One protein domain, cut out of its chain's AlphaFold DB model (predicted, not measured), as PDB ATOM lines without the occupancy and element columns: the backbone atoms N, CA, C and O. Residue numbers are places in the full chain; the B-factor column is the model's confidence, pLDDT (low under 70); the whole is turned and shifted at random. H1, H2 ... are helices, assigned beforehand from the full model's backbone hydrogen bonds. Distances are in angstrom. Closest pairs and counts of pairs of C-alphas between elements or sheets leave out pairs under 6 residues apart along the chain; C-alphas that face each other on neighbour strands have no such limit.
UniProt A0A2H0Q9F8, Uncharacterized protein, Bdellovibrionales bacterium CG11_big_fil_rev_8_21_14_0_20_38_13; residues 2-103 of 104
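AT A GLANCE: This is residues 2 to 103 of the 104 residues of an uncharacterized protein of Bdellovibrionales bacterium CG11_big_fil_rev_8_21_14_0_20_38_13 (UniProt A0A2H0Q9F8). A hairpin of two long helices, H3 and H4, lies side by side, and a third long helix, H2, runs lengthwise along it across a loose gap. Short H1 turns off at a corner from the start of H2, and the long link between H3 and H4 loops toward H2 at that same end. The printed part has 102 residues with four named helices, H1, H2, H3 and H4 in chain order, and no named strand; the class is all helix. It is only just loose, close to compact, with a radius of gyration of the C-alphas of 15.6 A, and elongated, spanning 46 by 28 by 21 A.

HOW THE PARTS SIT: H1, residues 2 to 8, and H2, residues 10 to 37, touch only at the corner by their tight link, about perpendicular at 74 degrees; their closest C-alphas, of Leu 6 and Gly 12, are 3.9 A apart. H2 and H3, residues 43 to 65, are near each other, with 6 pairs of C-alphas within 10 A but no pair within 8 A. Residues 21 to 26 of H2 stand free. H3 and H4, residues 79 to 101, form a helical hairpin: they touch, opposite ways at a shallow tilt of 25 degrees, and their closest C-alphas, of Gly 52 and Gly 88, are 3.8 A apart. H2 and H4 are apart, and H1 is apart from H3 and H4. Every O i to N i+4 pair is within hydrogen-bond range in H1, H3 and H4, and 23 of 24 are in H2.

IN THESE COORDINATES: H1 begins at C-alpha 2, (19.063, 58.686, 32.107). H2 measures 40.9 A from first to last C-alpha, H3 32.8 A and H4 32.4 A. H4 ends at C-alpha 101, (-7.989, 44.855, 6.049).

THE WHOLE: The C-alphas farthest apart, of Ile 5 and Leu 40, are 46.9 A apart. The printed part has no cut. The link from H3 to H4, residues 66 to 78, is long. Mean pLDDT of the printed part is 72.8; 37 residues are under 70, among them 2 to 8, 32 to 42, 67 to 73 and 100 to 103.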
ATOM      1  N   GLU A   2      18.568  60.081  32.076       49.97
ATOM      2  CA  GLU A   2      19.063  58.686  32.107       49.97
ATOM      3  C   GLU A   2      19.519  58.108  30.753       49.97
ATOM      4  O   GLU A   2      20.532  57.413  30.683       49.97
ATOM      5  N   TYR A   3      18.855  58.453  29.645       51.06
ATOM      6  CA  TYR A   3      19.241  57.966  28.310       51.06
ATOM      7  C   TYR A   3      20.649  58.422  27.875       51.06
ATOM      8  O   TYR A   3      21.363  57.691  27.188       51.06
ATOM      9  N   ASN A   4      21.090  59.611  28.307       50.56
ATOM     10  CA  ASN A   4      22.443  60.103  28.019       50.56
ATOM     11  C   ASN A   4      23.519  59.361  28.829       50.56
ATOM     12  O   ASN A   4      24.633  59.196  28.335       50.56
ATOM     13  N   ILE A   5      23.177  58.859  30.019       55.72
ATOM     14  CA  ILE A   5      24.077  58.067  30.873       55.72
ATOM     15  C   ILE A   5      24.259  56.660  30.284       55.72
ATOM     16  O   ILE A   5      25.385  56.179  30.139       55.72
ATOM     17  N   LEU A   6      23.163  56.033  29.840       52.50
ATOM     18  CA  LEU A   6      23.188  54.733  29.156       52.50
ATOM     19  C   LEU A   6      23.972  54.784  27.833       52.50
ATOM     20  O   LEU A   6      24.695  53.861  27.478       52.50
ATOM     21  N   LYS A   7      23.889  55.883  27.090       49.53
ATOM     22  CA  LYS A   7      24.558  56.004  25.787       49.53
ATOM     23  C   LYS A   7      26.078  56.208  25.872       49.53
ATOM     24  O   LYS A   7      26.788  55.812  24.942       49.53
ATOM     25  N   ASN A   8      26.564  56.832  26.950       57.16
ATOM     26  CA  ASN A   8      27.985  57.146  27.151       57.16
ATOM     27  C   ASN A   8      28.767  56.055  27.891       57.16
ATOM     28  O   ASN A   8      29.994  56.077  27.876       57.16
ATOM     29  N   THR A   9      28.084  55.085  28.496       70.56
ATOM     30  CA  THR A   9      28.720  53.949  29.172       70.56
ATOM     31  C   THR A   9      28.740  52.717  28.265       70.56
ATOM     32  O   THR A   9      27.802  52.456  27.510       70.56
ATOM     33  N   PHE A  10      29.822  51.934  28.328       67.44
ATOM     34  CA  PHE A  10      29.957  50.680  27.572       67.44
ATOM     35  C   PHE A  10      28.794  49.715  27.865       67.44
ATOM     36  O   PHE A  10      28.222  49.120  26.954       67.44
ATOM     37  N   ILE A  11      28.377  49.655  29.132       71.56
ATOM     38  CA  ILE A  11      27.271  48.825  29.620       71.56
ATOM     39  C   ILE A  11      25.932  49.275  29.029       71.56
ATOM     40  O   ILE A  11      25.173  48.450  28.528       71.56
ATOM     41  N   GLY A  12      25.636  50.577  29.018       64.44
ATOM     42  CA  GLY A  12      24.363  51.042  28.476       64.44
ATOM     43  C   GLY A  12      24.268  50.903  26.951       64.44
ATOM     44  O   GLY A  12      23.183  50.652  26.433       64.44
ATOM     45  N   ARG A  13      25.396  50.920  26.226       61.03
ATOM     46  CA  ARG A  13      25.437  50.506  24.812       61.03
ATOM     47  C   ARG A  13      25.041  49.040  24.633       61.03
ATOM     48  O   ARG A  13      24.251  48.748  23.741       61.03
ATOM     49  N   ILE A  14      25.539  48.140  25.482       69.62
ATOM     50  CA  ILE A  14      25.167  46.717  25.451       69.62
ATOM     51  C   ILE A  14      23.676  46.546  25.755       69.62
ATOM     52  O   ILE A  14      22.987  45.883  24.989       69.62
ATOM     53  N   ILE A  15      23.154  47.196  26.802       71.88
ATOM     54  CA  ILE A  15      21.729  47.127  27.172       71.88
ATOM     55  C   ILE A  15      20.843  47.608  26.018       71.88
ATOM     56  O   ILE A  15      19.903  46.920  25.627       71.88
ATOM     57  N   LEU A  16      21.169  48.753  25.414       65.50
ATOM     58  CA  LEU A  16      20.439  49.270  24.253       65.50
ATOM     59  C   LEU A  16      20.539  48.335  23.040       65.50
ATOM     60  O   LEU A  16      19.607  48.263  22.239       65.50
ATOM     61  N   GLY A  17      21.649  47.612  22.903       64.94
ATOM     62  CA  GLY A  17      21.832  46.614  21.861       64.94
ATOM     63  C   GLY A  17      21.005  45.368  22.044       64.94
ATOM     64  O   GLY A  17      20.338  44.956  21.101       64.94
ATOM     65  N   VAL A  18      20.988  44.832  23.259       69.62
ATOM     66  CA  VAL A  18      20.131  43.712  23.635       69.62
ATOM     67  C   VAL A  18      18.666  44.094  23.436       69.62
ATOM     68  O   VAL A  18      17.942  43.357  22.781       69.62
ATOM     69  N   LEU A  19      18.244  45.287  23.869       70.25
ATOM     70  CA  LEU A  19      16.883  45.783  23.637       70.25
ATOM     71  C   LEU A  19      16.549  45.926  22.146       70.25
ATOM     72  O   LEU A  19      15.458  45.558  21.727       70.25
ATOM     73  N   GLY A  20      17.479  46.428  21.328       71.12
ATOM     74  CA  GLY A  20      17.295  46.513  19.877       71.12
ATOM     75  C   GLY A  20      17.189  45.143  19.200       71.12
ATOM     76  O   GLY A  20      16.374  44.974  18.297       71.12
ATOM     77  N   LEU A  21      17.980  44.167  19.653       69.69
ATOM     78  CA  LEU A  21      17.933  42.774  19.197       69.69
ATOM     79  C   LEU A  21      16.629  42.091  19.611       69.69
ATOM     80  O   LEU A  21      16.012  41.416  18.796       69.69
ATOM     81  N   ILE A  22      16.172  42.319  20.841       71.62
ATOM     82  CA  ILE A  22      14.877  41.843  21.330       71.62
ATOM     83  C   ILE A  22      13.753  42.418  20.466       71.62
ATOM     84  O   ILE A  22      12.932  41.661  19.966       71.62
ATOM     85  N   TRP A  23      13.750  43.730  20.211       73.81
ATOM     86  CA  TRP A  23      12.765  44.356  19.324       73.81
ATOM     87  C   TRP A  23      12.791  43.784  17.907       73.81
ATOM     88  O   TRP A  23      11.739  43.577  17.308       73.81
ATOM     89  N   PHE A  24      13.980  43.501  17.380       73.56
ATOM     90  CA  PHE A  24      14.151  42.866  16.079       73.56
ATOM     91  C   PHE A  24      13.557  41.452  16.047       73.56
ATOM     92  O   PHE A  24      12.804  41.126  15.132       73.56
ATOM     93  N   PHE A  25      13.836  40.632  17.063       72.31
ATOM     94  CA  PHE A  25      13.280  39.286  17.176       72.31
ATOM     95  C   PHE A  25      11.773  39.285  17.422       72.31
ATOM     96  O   PHE A  25      11.084  38.451  16.850       72.31
ATOM     97  N   ILE A  26      11.249  40.234  18.202       76.88
ATOM     98  CA  ILE A  26       9.804  40.427  18.370       76.88
ATOM     99  C   ILE A  26       9.164  40.765  17.022       76.88
ATOM    100  O   ILE A  26       8.143  40.186  16.672       76.88
ATOM    101  N   LEU A  27       9.775  41.654  16.235       74.81
ATOM    102  CA  LEU A  27       9.259  42.013  14.917       74.81
ATOM    103  C   LEU A  27       9.259  40.809  13.964       74.81
ATOM    104  O   LEU A  27       8.268  40.580  13.280       74.81
ATOM    105  N   ILE A  28      10.321  39.998  13.971       77.50
ATOM    106  CA  ILE A  28      10.375  38.740  13.212       77.50
ATOM    107  C   ILE A  28       9.316  37.751  13.703       77.50
ATOM    108  O   ILE A  28       8.623  37.166  12.882       77.50
ATOM    109  N   ALA A  29       9.160  37.575  15.014       71.38
ATOM    110  CA  ALA A  29       8.178  36.661  15.588       71.38
ATOM    111  C   ALA A  29       6.743  37.078  15.245       71.38
ATOM    112  O   ALA A  29       5.933  36.219  14.925       71.38
ATOM    113  N   ILE A  30       6.440  38.381  15.236       70.19
ATOM    114  CA  ILE A  30       5.147  38.907  14.779       70.19
ATOM    115  C   ILE A  30       4.950  38.604  13.293       70.19
ATOM    116  O   ILE A  30       3.889  38.124  12.913       70.19
ATOM    117  N   VAL A  31       5.965  38.834  12.454       70.31
ATOM    118  CA  VAL A  31       5.887  38.506  11.021       70.31
ATOM    119  C   VAL A  31       5.659  37.007  10.813       70.31
ATOM    120  O   VAL A  31       4.784  36.650  10.036       70.31
ATOM    121  N   LEU A  32       6.384  36.137  11.522       69.38
ATOM    122  CA  LEU A  32       6.250  34.680  11.413       69.38
ATOM    123  C   LEU A  32       4.904  34.168  11.948       69.38
ATOM    124  O   LEU A  32       4.265  33.359  11.287       69.38
ATOM    125  N   ALA A  33       4.434  34.682  13.087       65.19
ATOM    126  CA  ALA A  33       3.123  34.335  13.639       65.19
ATOM    127  C   ALA A  33       1.979  34.769  12.708       65.19
ATOM    128  O   ALA A  33       1.000  34.048  12.541       65.19
ATOM    129  N   VAL A  34       2.125  35.924  12.051       61.75
ATOM    130  CA  VAL A  34       1.195  36.364  11.002       61.75
ATOM    131  C   VAL A  34       1.340  35.508   9.732       61.75
ATOM    132  O   VAL A  34       0.375  35.338   8.998       61.75
ATOM    133  N   PHE A  35       2.510  34.930   9.461       64.44
ATOM    134  CA  PHE A  35       2.731  34.055   8.307       64.44
ATOM    135  C   PHE A  35       2.048  32.685   8.444       64.44
ATOM    136  O   PHE A  35       1.489  32.210   7.457       64.44
ATOM    137  N   ASP A  36       2.069  32.073   9.633       61.75
ATOM    138  CA  ASP A  36       1.504  30.731   9.860       61.75
ATOM    139  C   ASP A  36      -0.034  30.724   9.916       61.75
ATOM    140  O   ASP A  36      -0.660  29.797   9.404       61.75
ATOM    141  N   GLU A  37      -0.670  31.758  10.483       55.84
ATOM    142  CA  GLU A  37      -2.143  31.829  10.561       55.84
ATOM    143  C   GLU A  37      -2.814  32.436   9.312       55.84
ATOM    144  O   GLU A  37      -4.004  32.207   9.098       55.84
ATOM    145  N   TYR A  38      -2.094  33.204   8.480       53.56
ATOM    146  CA  TYR A  38      -2.700  34.048   7.430       53.56
ATOM    147  C   TYR A  38      -2.114  33.838   6.028       53.56
ATOM    148  O   TYR A  38      -2.039  34.778   5.224       53.56
ATOM    149  N   MET A  39      -1.729  32.605   5.688       50.97
ATOM    150  CA  MET A  39      -1.448  32.228   4.300       50.97
ATOM    151  C   MET A  39      -2.700  32.427   3.428       50.97
ATOM    152  O   MET A  39      -3.535  31.536   3.349       50.97
ATOM    153  N   LEU A  40      -2.823  33.608   2.803       50.84
ATOM    154  CA  LEU A  40      -3.218  33.860   1.397       50.84
ATOM    155  C   LEU A  40      -3.832  35.252   1.160       50.84
ATOM    156  O   LEU A  40      -3.825  35.711   0.019       50.84
ATOM    157  N   SER A  41      -4.313  35.964   2.181       52.53
ATOM    158  CA  SER A  41      -5.210  37.110   1.930       52.53
ATOM    159  C   SER A  41      -4.521  38.377   1.412       52.53
ATOM    160  O   SER A  41      -5.188  39.243   0.852       52.53
ATOM    161  N   SER A  42      -3.196  38.525   1.551       63.84
ATOM    162  CA  SER A  42      -2.503  39.676   0.958       63.84
ATOM    163  C   SER A  42      -0.989  39.485   0.823       63.84
ATOM    164  O   SER A  42      -0.199  39.987   1.627       63.84
ATOM    165  N   LEU A  43      -0.555  38.822  -0.257       71.75
ATOM    166  CA  LEU A  43       0.843  38.871  -0.729       71.75
ATOM    167  C   LEU A  43       1.368  40.318  -0.822       71.75
ATOM    168  O   LEU A  43       2.550  40.573  -0.600       71.75
ATOM    169  N   TYR A  44       0.473  41.272  -1.091       74.25
ATOM    170  CA  TYR A  44       0.771  42.699  -1.119       74.25
ATOM    171  C   TYR A  44       1.163  43.255   0.257       74.25
ATOM    172  O   TYR A  44       2.147  43.985   0.351       74.25
ATOM    173  N   GLY A  45       0.453  42.885   1.327       75.81
ATOM    174  CA  GLY A  45       0.779  43.294   2.698       75.81
ATOM    175  C   GLY A  45       2.153  42.785   3.135       75.81
ATOM    176  O   GLY A  45       2.987  43.561   3.606       75.81
ATOM    177  N   ILE A  46       2.442  41.511   2.855       75.81
ATOM    178  CA  ILE A  46       3.759  40.906   3.098       75.81
ATOM    179  C   ILE A  46       4.847  41.627   2.290       75.81
ATOM    180  O   ILE A  46       5.888  41.987   2.840       75.81
ATOM    181  N   GLY A  47       4.602  41.888   1.003       80.81
ATOM    182  CA  GLY A  47       5.534  42.609   0.138       80.81
ATOM    183  C   GLY A  47       5.876  44.003   0.669       80.81
ATOM    184  O   GLY A  47       7.049  44.376   0.702       80.81
ATOM    185  N   LEU A  48       4.880  44.747   1.157       83.69
ATOM    186  CA  LEU A  48       5.073  46.066   1.768       83.69
ATOM    187  C   LEU A  48       5.883  45.994   3.067       83.69
ATOM    188  O   LEU A  48       6.772  46.822   3.271       83.69
ATOM    189  N   ILE A  49       5.635  44.989   3.913       81.88
ATOM    190  CA  ILE A  49       6.405  44.774   5.148       81.88
ATOM    191  C   ILE A  49       7.868  44.470   4.822       81.88
ATOM    192  O   ILE A  49       8.762  45.102   5.384       81.88
ATOM    193  N   VAL A  50       8.127  43.550   3.888       82.69
ATOM    194  CA  VAL A  50       9.492  43.180   3.484       82.69
ATOM    195  C   VAL A  50      10.219  44.374   2.865       82.69
ATOM    196  O   VAL A  50      11.350  44.677   3.251       82.69
ATOM    197  N   LEU A  51       9.566  45.100   1.953       86.25
ATOM    198  CA  LEU A  51      10.130  46.295   1.326       86.25
ATOM    199  C   LEU A  51      10.442  47.377   2.372       86.25
ATOM    200  O   LEU A  51      11.539  47.940   2.387       86.25
ATOM    201  N   GLY A  52       9.500  47.639   3.279       87.44
ATOM    202  CA  GLY A  52       9.670  48.613   4.352       87.44
ATOM    203  C   GLY A  52      10.801  48.234   5.305       87.44
ATOM    204  O   GLY A  52      11.609  49.083   5.688       87.44
ATOM    205  N   PHE A  53      10.936  46.944   5.608       84.31
ATOM    206  CA  PHE A  53      12.029  46.421   6.415       84.31
ATOM    207  C   PHE A  53      13.390  46.575   5.735       84.31
ATOM    208  O   PHE A  53      14.344  47.000   6.385       84.31
ATOM    209  N   ILE A  54      13.495  46.318   4.428       85.56
ATOM    210  CA  ILE A  54      14.738  46.534   3.670       85.56
ATOM    211  C   ILE A  54      15.157  48.009   3.721       85.56
ATOM    212  O   ILE A  54      16.328  48.310   3.967       85.56
ATOM    213  N   LEU A  55      14.215  48.940   3.538       86.62
ATOM    214  CA  LEU A  55      14.496  50.377   3.613       86.62
ATOM    215  C   LEU A  55      14.930  50.801   5.021       86.62
ATOM    216  O   LEU A  55      15.940  51.492   5.177       86.62
ATOM    217  N   PHE A  56      14.227  50.324   6.049       85.75
ATOM    218  CA  PHE A  56      14.605  50.532   7.445       85.75
ATOM    219  C   PHE A  56      16.022  50.010   7.728       85.75
ATOM    220  O   PHE A  56      16.847  50.722   8.315       85.75
ATOM    221  N   LEU A  57      16.335  48.794   7.273       82.81
ATOM    222  CA  LEU A  57      17.630  48.161   7.484       82.81
ATOM    223  C   LEU A  57      18.742  48.917   6.749       82.81
ATOM    224  O   LEU A  57      19.794  49.164   7.332       82.81
ATOM    225  N   SER A  58      18.496  49.362   5.514       83.94
ATOM    226  CA  SER A  58      19.425  50.190   4.735       83.94
ATOM    227  C   SER A  58      19.775  51.493   5.466       83.94
ATOM    228  O   SER A  58      20.955  51.841   5.613       83.94
ATOM    229  N   ALA A  59      18.773  52.171   6.036       83.38
ATOM    230  CA  ALA A  59      19.000  53.359   6.853       83.38
ATOM    231  C   ALA A  59      19.813  53.046   8.124       83.38
ATOM    232  O   ALA A  59      20.745  53.778   8.470       83.38
ATOM    233  N   LYS A  60      19.529  51.921   8.790       79.50
ATOM    234  CA  LYS A  60      20.285  51.433   9.957       79.50
ATOM    235  C   LYS A  60      21.738  51.090   9.615       79.50
ATOM    236  O   LYS A  60      22.631  51.480  10.365       79.50
ATOM    237  N   ILE A  61      22.000  50.448   8.474       80.19
ATOM    238  CA  ILE A  61      23.353  50.148   7.965       80.19
ATOM    239  C   ILE A  61      24.160  51.432   7.786       80.19
ATOM    240  O   ILE A  61      25.332  51.483   8.160       80.19
ATOM    241  N   HIS A  62      23.541  52.499   7.281       79.00
ATOM    242  CA  HIS A  62      24.219  53.785   7.151       79.00
ATOM    243  C   HIS A  62      24.656  54.360   8.511       79.00
ATOM    244  O   HIS A  62      25.733  54.942   8.629       79.00
ATOM    245  N   VAL A  63      23.857  54.159   9.560       77.62
ATOM    246  CA  VAL A  63      24.201  54.585  10.925       77.62
ATOM    247  C   VAL A  63      25.259  53.673  11.558       77.62
ATOM    248  O   VAL A  63      26.183  54.171  12.207       77.62
ATOM    249  N   PHE A  64      25.207  52.364  11.288       74.81
ATOM    250  CA  PHE A  64      26.246  51.412  11.692       74.81
ATOM    251  C   PHE A  64      27.614  51.774  11.106       74.81
ATOM    252  O   PHE A  64      28.605  51.788  11.836       74.81
ATOM    253  N   LYS A  65      27.670  52.175   9.828       76.56
ATOM    254  CA  LYS A  65      28.902  52.655   9.174       76.56
ATOM    255  C   LYS A  65      29.501  53.900   9.840       76.56
ATOM    256  O   LYS A  65      30.702  54.115   9.748       76.56
ATOM    257  N   LYS A  66      28.696  54.694  10.555       74.19
ATOM    258  CA  LYS A  66      29.158  55.844  11.357       74.19
ATOM    259  C   LYS A  66      29.599  55.456  12.779       74.19
ATOM    260  O   LYS A  66      29.746  56.327  13.635       74.19
ATOM    261  N   GLY A  67      29.759  54.160  13.066       67.81
ATOM    262  CA  GLY A  67      30.174  53.642  14.376       67.81
ATOM    263  C   GLY A  67      29.104  53.771  15.466       67.81
ATOM    264  O   GLY A  67      29.392  53.639  16.658       67.81
ATOM    265  N   LYS A  68      27.855  54.061  15.084       67.88
ATOM    266  CA  LYS A  68      26.722  54.224  15.998       67.88
ATOM    267  C   LYS A  68      25.850  52.975  15.896       67.88
ATOM    268  O   LYS A  68      24.953  52.890  15.072       67.88
ATOM    269  N   PHE A  69      26.110  51.991  16.749       60.47
ATOM    270  CA  PHE A  69      25.353  50.734  16.718       60.47
ATOM    271  C   PHE A  69      23.952  50.860  17.342       60.47
ATOM    272  O   PHE A  69      22.990  50.210  16.923       60.47
ATOM    273  N   PHE A  70      23.811  51.792  18.285       61.91
ATOM    274  CA  PHE A  70      22.613  51.952  19.101       61.91
ATOM    275  C   PHE A  70      22.080  53.375  18.978       61.91
ATOM    276  O   PHE A  70      22.384  54.259  19.780       61.91
ATOM    277  N   SER A  71      21.303  53.607  17.922       65.56
ATOM    278  CA  SER A  71      20.430  54.769  17.846       65.56
ATOM    279  C   SER A  71      19.019  54.366  17.462       65.56
ATOM    280  O   SER A  71      18.814  53.588  16.526       65.56
ATOM    281  N   PHE A  72      18.073  54.952  18.182       65.06
ATOM    282  CA  PHE A  72      16.664  54.994  17.834       65.06
ATOM    283  C   PHE A  72      16.353  56.369  17.237       65.06
ATOM    284  O   PHE A  72      16.915  57.378  17.680       65.06
ATOM    285  N   GLY A  73      15.500  56.391  16.215       66.38
ATOM    286  CA  GLY A  73      15.172  57.601  15.469       66.38
ATOM    287  C   GLY A  73      16.292  58.088  14.543       66.38
ATOM    288  O   GLY A  73      17.312  57.425  14.336       66.38
ATOM    289  N   THR A  74      16.092  59.279  13.981       76.81
ATOM    290  CA  THR A  74      16.881  59.794  12.851       76.81
ATOM    291  C   THR A  74      17.995  60.764  13.253       76.81
ATOM    292  O   THR A  74      18.686  61.303  12.397       76.81
ATOM    293  N   ASN A  75      18.270  60.906  14.554       73.56
ATOM    294  CA  ASN A  75      19.245  61.855  15.122       73.56
ATOM    295  C   ASN A  75      20.685  61.742  14.580       73.56
ATOM    296  O   ASN A  75      21.473  62.669  14.733       73.56
ATOM    297  N   PHE A  76      21.065  60.602  13.997       73.69
ATOM    298  CA  PHE A  76      22.397  60.375  13.408       73.69
ATOM    299  C   PHE A  76      22.361  60.137  11.895       73.69
ATOM    300  O   PHE A  76      23.376  59.802  11.269       73.69
ATOM    301  N   MET A  77      21.182  60.286  11.306       81.56
ATOM    302  CA  MET A  77      20.945  60.115   9.887       81.56
ATOM    303  C   MET A  77      21.050  61.476   9.205       81.56
ATOM    304  O   MET A  77      20.702  62.503   9.778       81.56
ATOM    305  N   SER A  78      21.561  61.491   7.975       84.38
ATOM    306  CA  SER A  78      21.346  62.653   7.115       84.38
ATOM    307  C   SER A  78      19.865  62.731   6.754       84.38
ATOM    308  O   SER A  78      19.165  61.719   6.779       84.38
ATOM    309  N   GLU A  79      19.397  63.911   6.368       85.88
ATOM    310  CA  GLU A  79      17.999  64.158   6.003       85.88
ATOM    311  C   GLU A  79      17.465  63.139   4.979       85.88
ATOM    312  O   GLU A  79      16.418  62.529   5.180       85.88
ATOM    313  N   LYS A  80      18.261  62.817   3.950       86.38
ATOM    314  CA  LYS A  80      17.917  61.793   2.947       86.38
ATOM    315  C   LYS A  80      17.732  60.392   3.549       86.38
ATOM    316  O   LYS A  80      16.802  59.682   3.189       86.38
ATOM    317  N   ILE A  81      18.605  59.988   4.472       85.88
ATOM    318  CA  ILE A  81      18.534  58.670   5.125       85.88
ATOM    319  C   ILE A  81      17.391  58.630   6.149       85.88
ATOM    320  O   ILE A  81      16.738  57.603   6.305       85.88
ATOM    321  N   SER A  82      17.115  59.760   6.803       84.50
ATOM    322  CA  SER A  82      15.969  59.941   7.694       84.50
ATOM    323  C   SER A  82      14.650  59.709   6.952       84.50
ATOM    324  O   SER A  82      13.779  59.011   7.462       84.50
ATOM    325  N   ILE A  83      14.513  60.224   5.725       88.69
ATOM    326  CA  ILE A  83      13.332  59.983   4.882       88.69
ATOM    327  C   ILE A  83      13.176  58.489   4.574       88.69
ATOM    328  O   ILE A  83      12.087  57.952   4.728       88.69
ATOM    329  N   ILE A  84      14.262  57.801   4.206       87.31
ATOM    330  CA  ILE A  84      14.241  56.351   3.935       87.31
ATOM    331  C   ILE A  84      13.828  55.559   5.182       87.31
ATOM    332  O   ILE A  84      13.046  54.615   5.085       87.31
ATOM    333  N   TYR A  85      14.312  55.960   6.358       86.00
ATOM    334  CA  TYR A  85      13.937  55.350   7.633       86.00
ATOM    335  C   TYR A  85      12.437  55.493   7.922       86.00
ATOM    336  O   TYR A  85      11.781  54.504   8.251       86.00
ATOM    337  N   TYR A  86      11.880  56.697   7.757       86.12
ATOM    338  CA  TYR A  86      10.446  56.932   7.946       86.12
ATOM    339  C   TYR A  86       9.596  56.232   6.886       86.12
ATOM    340  O   TYR A  86       8.580  55.634   7.231       86.12
ATOM    341  N   ALA A  87      10.030  56.236   5.625       87.94
ATOM    342  CA  ALA A  87       9.369  55.504   4.550       87.94
ATOM    343  C   ALA A  87       9.326  53.998   4.847       87.94
ATOM    344  O   ALA A  87       8.284  53.372   4.674       87.94
ATOM    345  N   GLY A  88      10.422  53.432   5.368       87.44
ATOM    346  CA  GLY A  88      10.474  52.042   5.816       87.44
ATOM    347  C   GLY A  88       9.437  51.731   6.898       87.44
ATOM    348  O   GLY A  88       8.671  50.781   6.757       87.44
ATOM    349  N   TYR A  89       9.341  52.573   7.933       83.56
ATOM    350  CA  TYR A  89       8.301  52.447   8.964       83.56
ATOM    351  C   TYR A  89       6.887  52.558   8.398       83.56
ATOM    352  O   TYR A  89       6.017  51.765   8.756       83.56
ATOM    353  N   PHE A  90       6.657  53.529   7.515       88.38
ATOM    354  CA  PHE A  90       5.346  53.768   6.924       88.38
ATOM    355  C   PHE A  90       4.897  52.588   6.057       88.38
ATOM    356  O   PHE A  90       3.732  52.201   6.098       88.38
ATOM    357  N   LEU A  91       5.826  51.971   5.325       86.12
ATOM    358  CA  LEU A  91       5.577  50.779   4.519       86.12
ATOM    359  C   LEU A  91       5.288  49.544   5.370       86.12
ATOM    360  O   LEU A  91       4.342  48.824   5.065       86.12
ATOM    361  N   ILE A  92       6.035  49.329   6.458       83.62
ATOM    362  CA  ILE A  92       5.740  48.248   7.411       83.62
ATOM    363  C   ILE A  92       4.341  48.436   8.003       83.62
ATOM    364  O   ILE A  92       3.549  47.498   8.014       83.62
ATOM    365  N   LEU A  93       4.013  49.653   8.450       84.38
ATOM    366  CA  LEU A  93       2.704  49.957   9.027       84.38
ATOM    367  C   LEU A  93       1.576  49.772   8.005       84.38
ATOM    368  O   LEU A  93       0.561  49.156   8.311       84.38
ATOM    369  N   SER A  94       1.768  50.260   6.780       85.56
ATOM    370  CA  SER A  94       0.796  50.111   5.693       85.56
ATOM    371  C   SER A  94       0.606  48.645   5.311       85.56
ATOM    372  O   SER A  94      -0.524  48.205   5.128       85.56
ATOM    373  N   GLY A  95       1.691  47.874   5.233       80.12
ATOM    374  CA  GLY A  95       1.636  46.444   4.957       80.12
ATOM    375  C   GLY A  95       0.895  45.670   6.046       80.12
ATOM    376  O   GLY A  95       0.048  44.847   5.716       80.12
ATOM    377  N   LEU A  96       1.111  46.011   7.324       78.81
ATOM    378  CA  LEU A  96       0.328  45.471   8.439       78.81
ATOM    379  C   LEU A  96      -1.160  45.812   8.297       78.81
ATOM    380  O   LEU A  96      -1.996  44.914   8.355       78.81
ATOM    381  N   LEU A  97      -1.507  47.082   8.064       82.38
ATOM    382  CA  LEU A  97      -2.901  47.505   7.882       82.38
ATOM    383  C   LEU A  97      -3.577  46.778   6.716       82.38
ATOM    384  O   LEU A  97      -4.710  46.323   6.851       82.38
ATOM    385  N   VAL A  98      -2.878  46.625   5.592       78.50
ATOM    386  CA  VAL A  98      -3.349  45.868   4.429       78.50
ATOM    387  C   VAL A  98      -3.578  44.399   4.800       78.50
ATOM    388  O   VAL A  98      -4.650  43.869   4.518       78.50
ATOM    389  N   SER A  99      -2.637  43.758   5.495       72.88
ATOM    390  CA  SER A  99      -2.795  42.378   5.974       72.88
ATOM    391  C   SER A  99      -4.001  42.196   6.905       72.88
ATOM    392  O   SER A  99      -4.641  41.150   6.852       72.88
ATOM    393  N   PHE A 100      -4.358  43.203   7.709       69.25
ATOM    394  CA  PHE A 100      -5.561  43.168   8.552       69.25
ATOM    395  C   PHE A 100      -6.858  43.532   7.813       69.25
ATOM    396  O   PHE A 100      -7.921  43.055   8.200       69.25
ATOM    397  N   THR A 101      -6.797  44.361   6.768       66.12
ATOM    398  CA  THR A 101      -7.989  44.855   6.049       66.12
ATOM    399  C   THR A 101      -8.551  43.821   5.071       66.12
ATOM    400  O   THR A 101      -9.763  43.737   4.910       66.12
ATOM    401  N   PHE A 102      -7.709  42.977   4.463       57.81
ATOM    402  CA  PHE A 102      -8.154  41.871   3.593       57.81
ATOM    403  C   PHE A 102      -8.671  40.645   4.369       57.81
ATOM    404  O   PHE A 102      -8.801  39.554   3.818       57.81
ATOM    405  N   LYS A 103      -8.981  40.822   5.655       48.91
ATOM    406  CA  LYS A 103      -9.649  39.845   6.511       48.91
ATOM    407  C   LYS A 103     -11.171  39.927   6.273       48.91
ATOM    408  O   LYS A 103     -11.900  40.386   7.147       48.91
TER     409      LYS A 103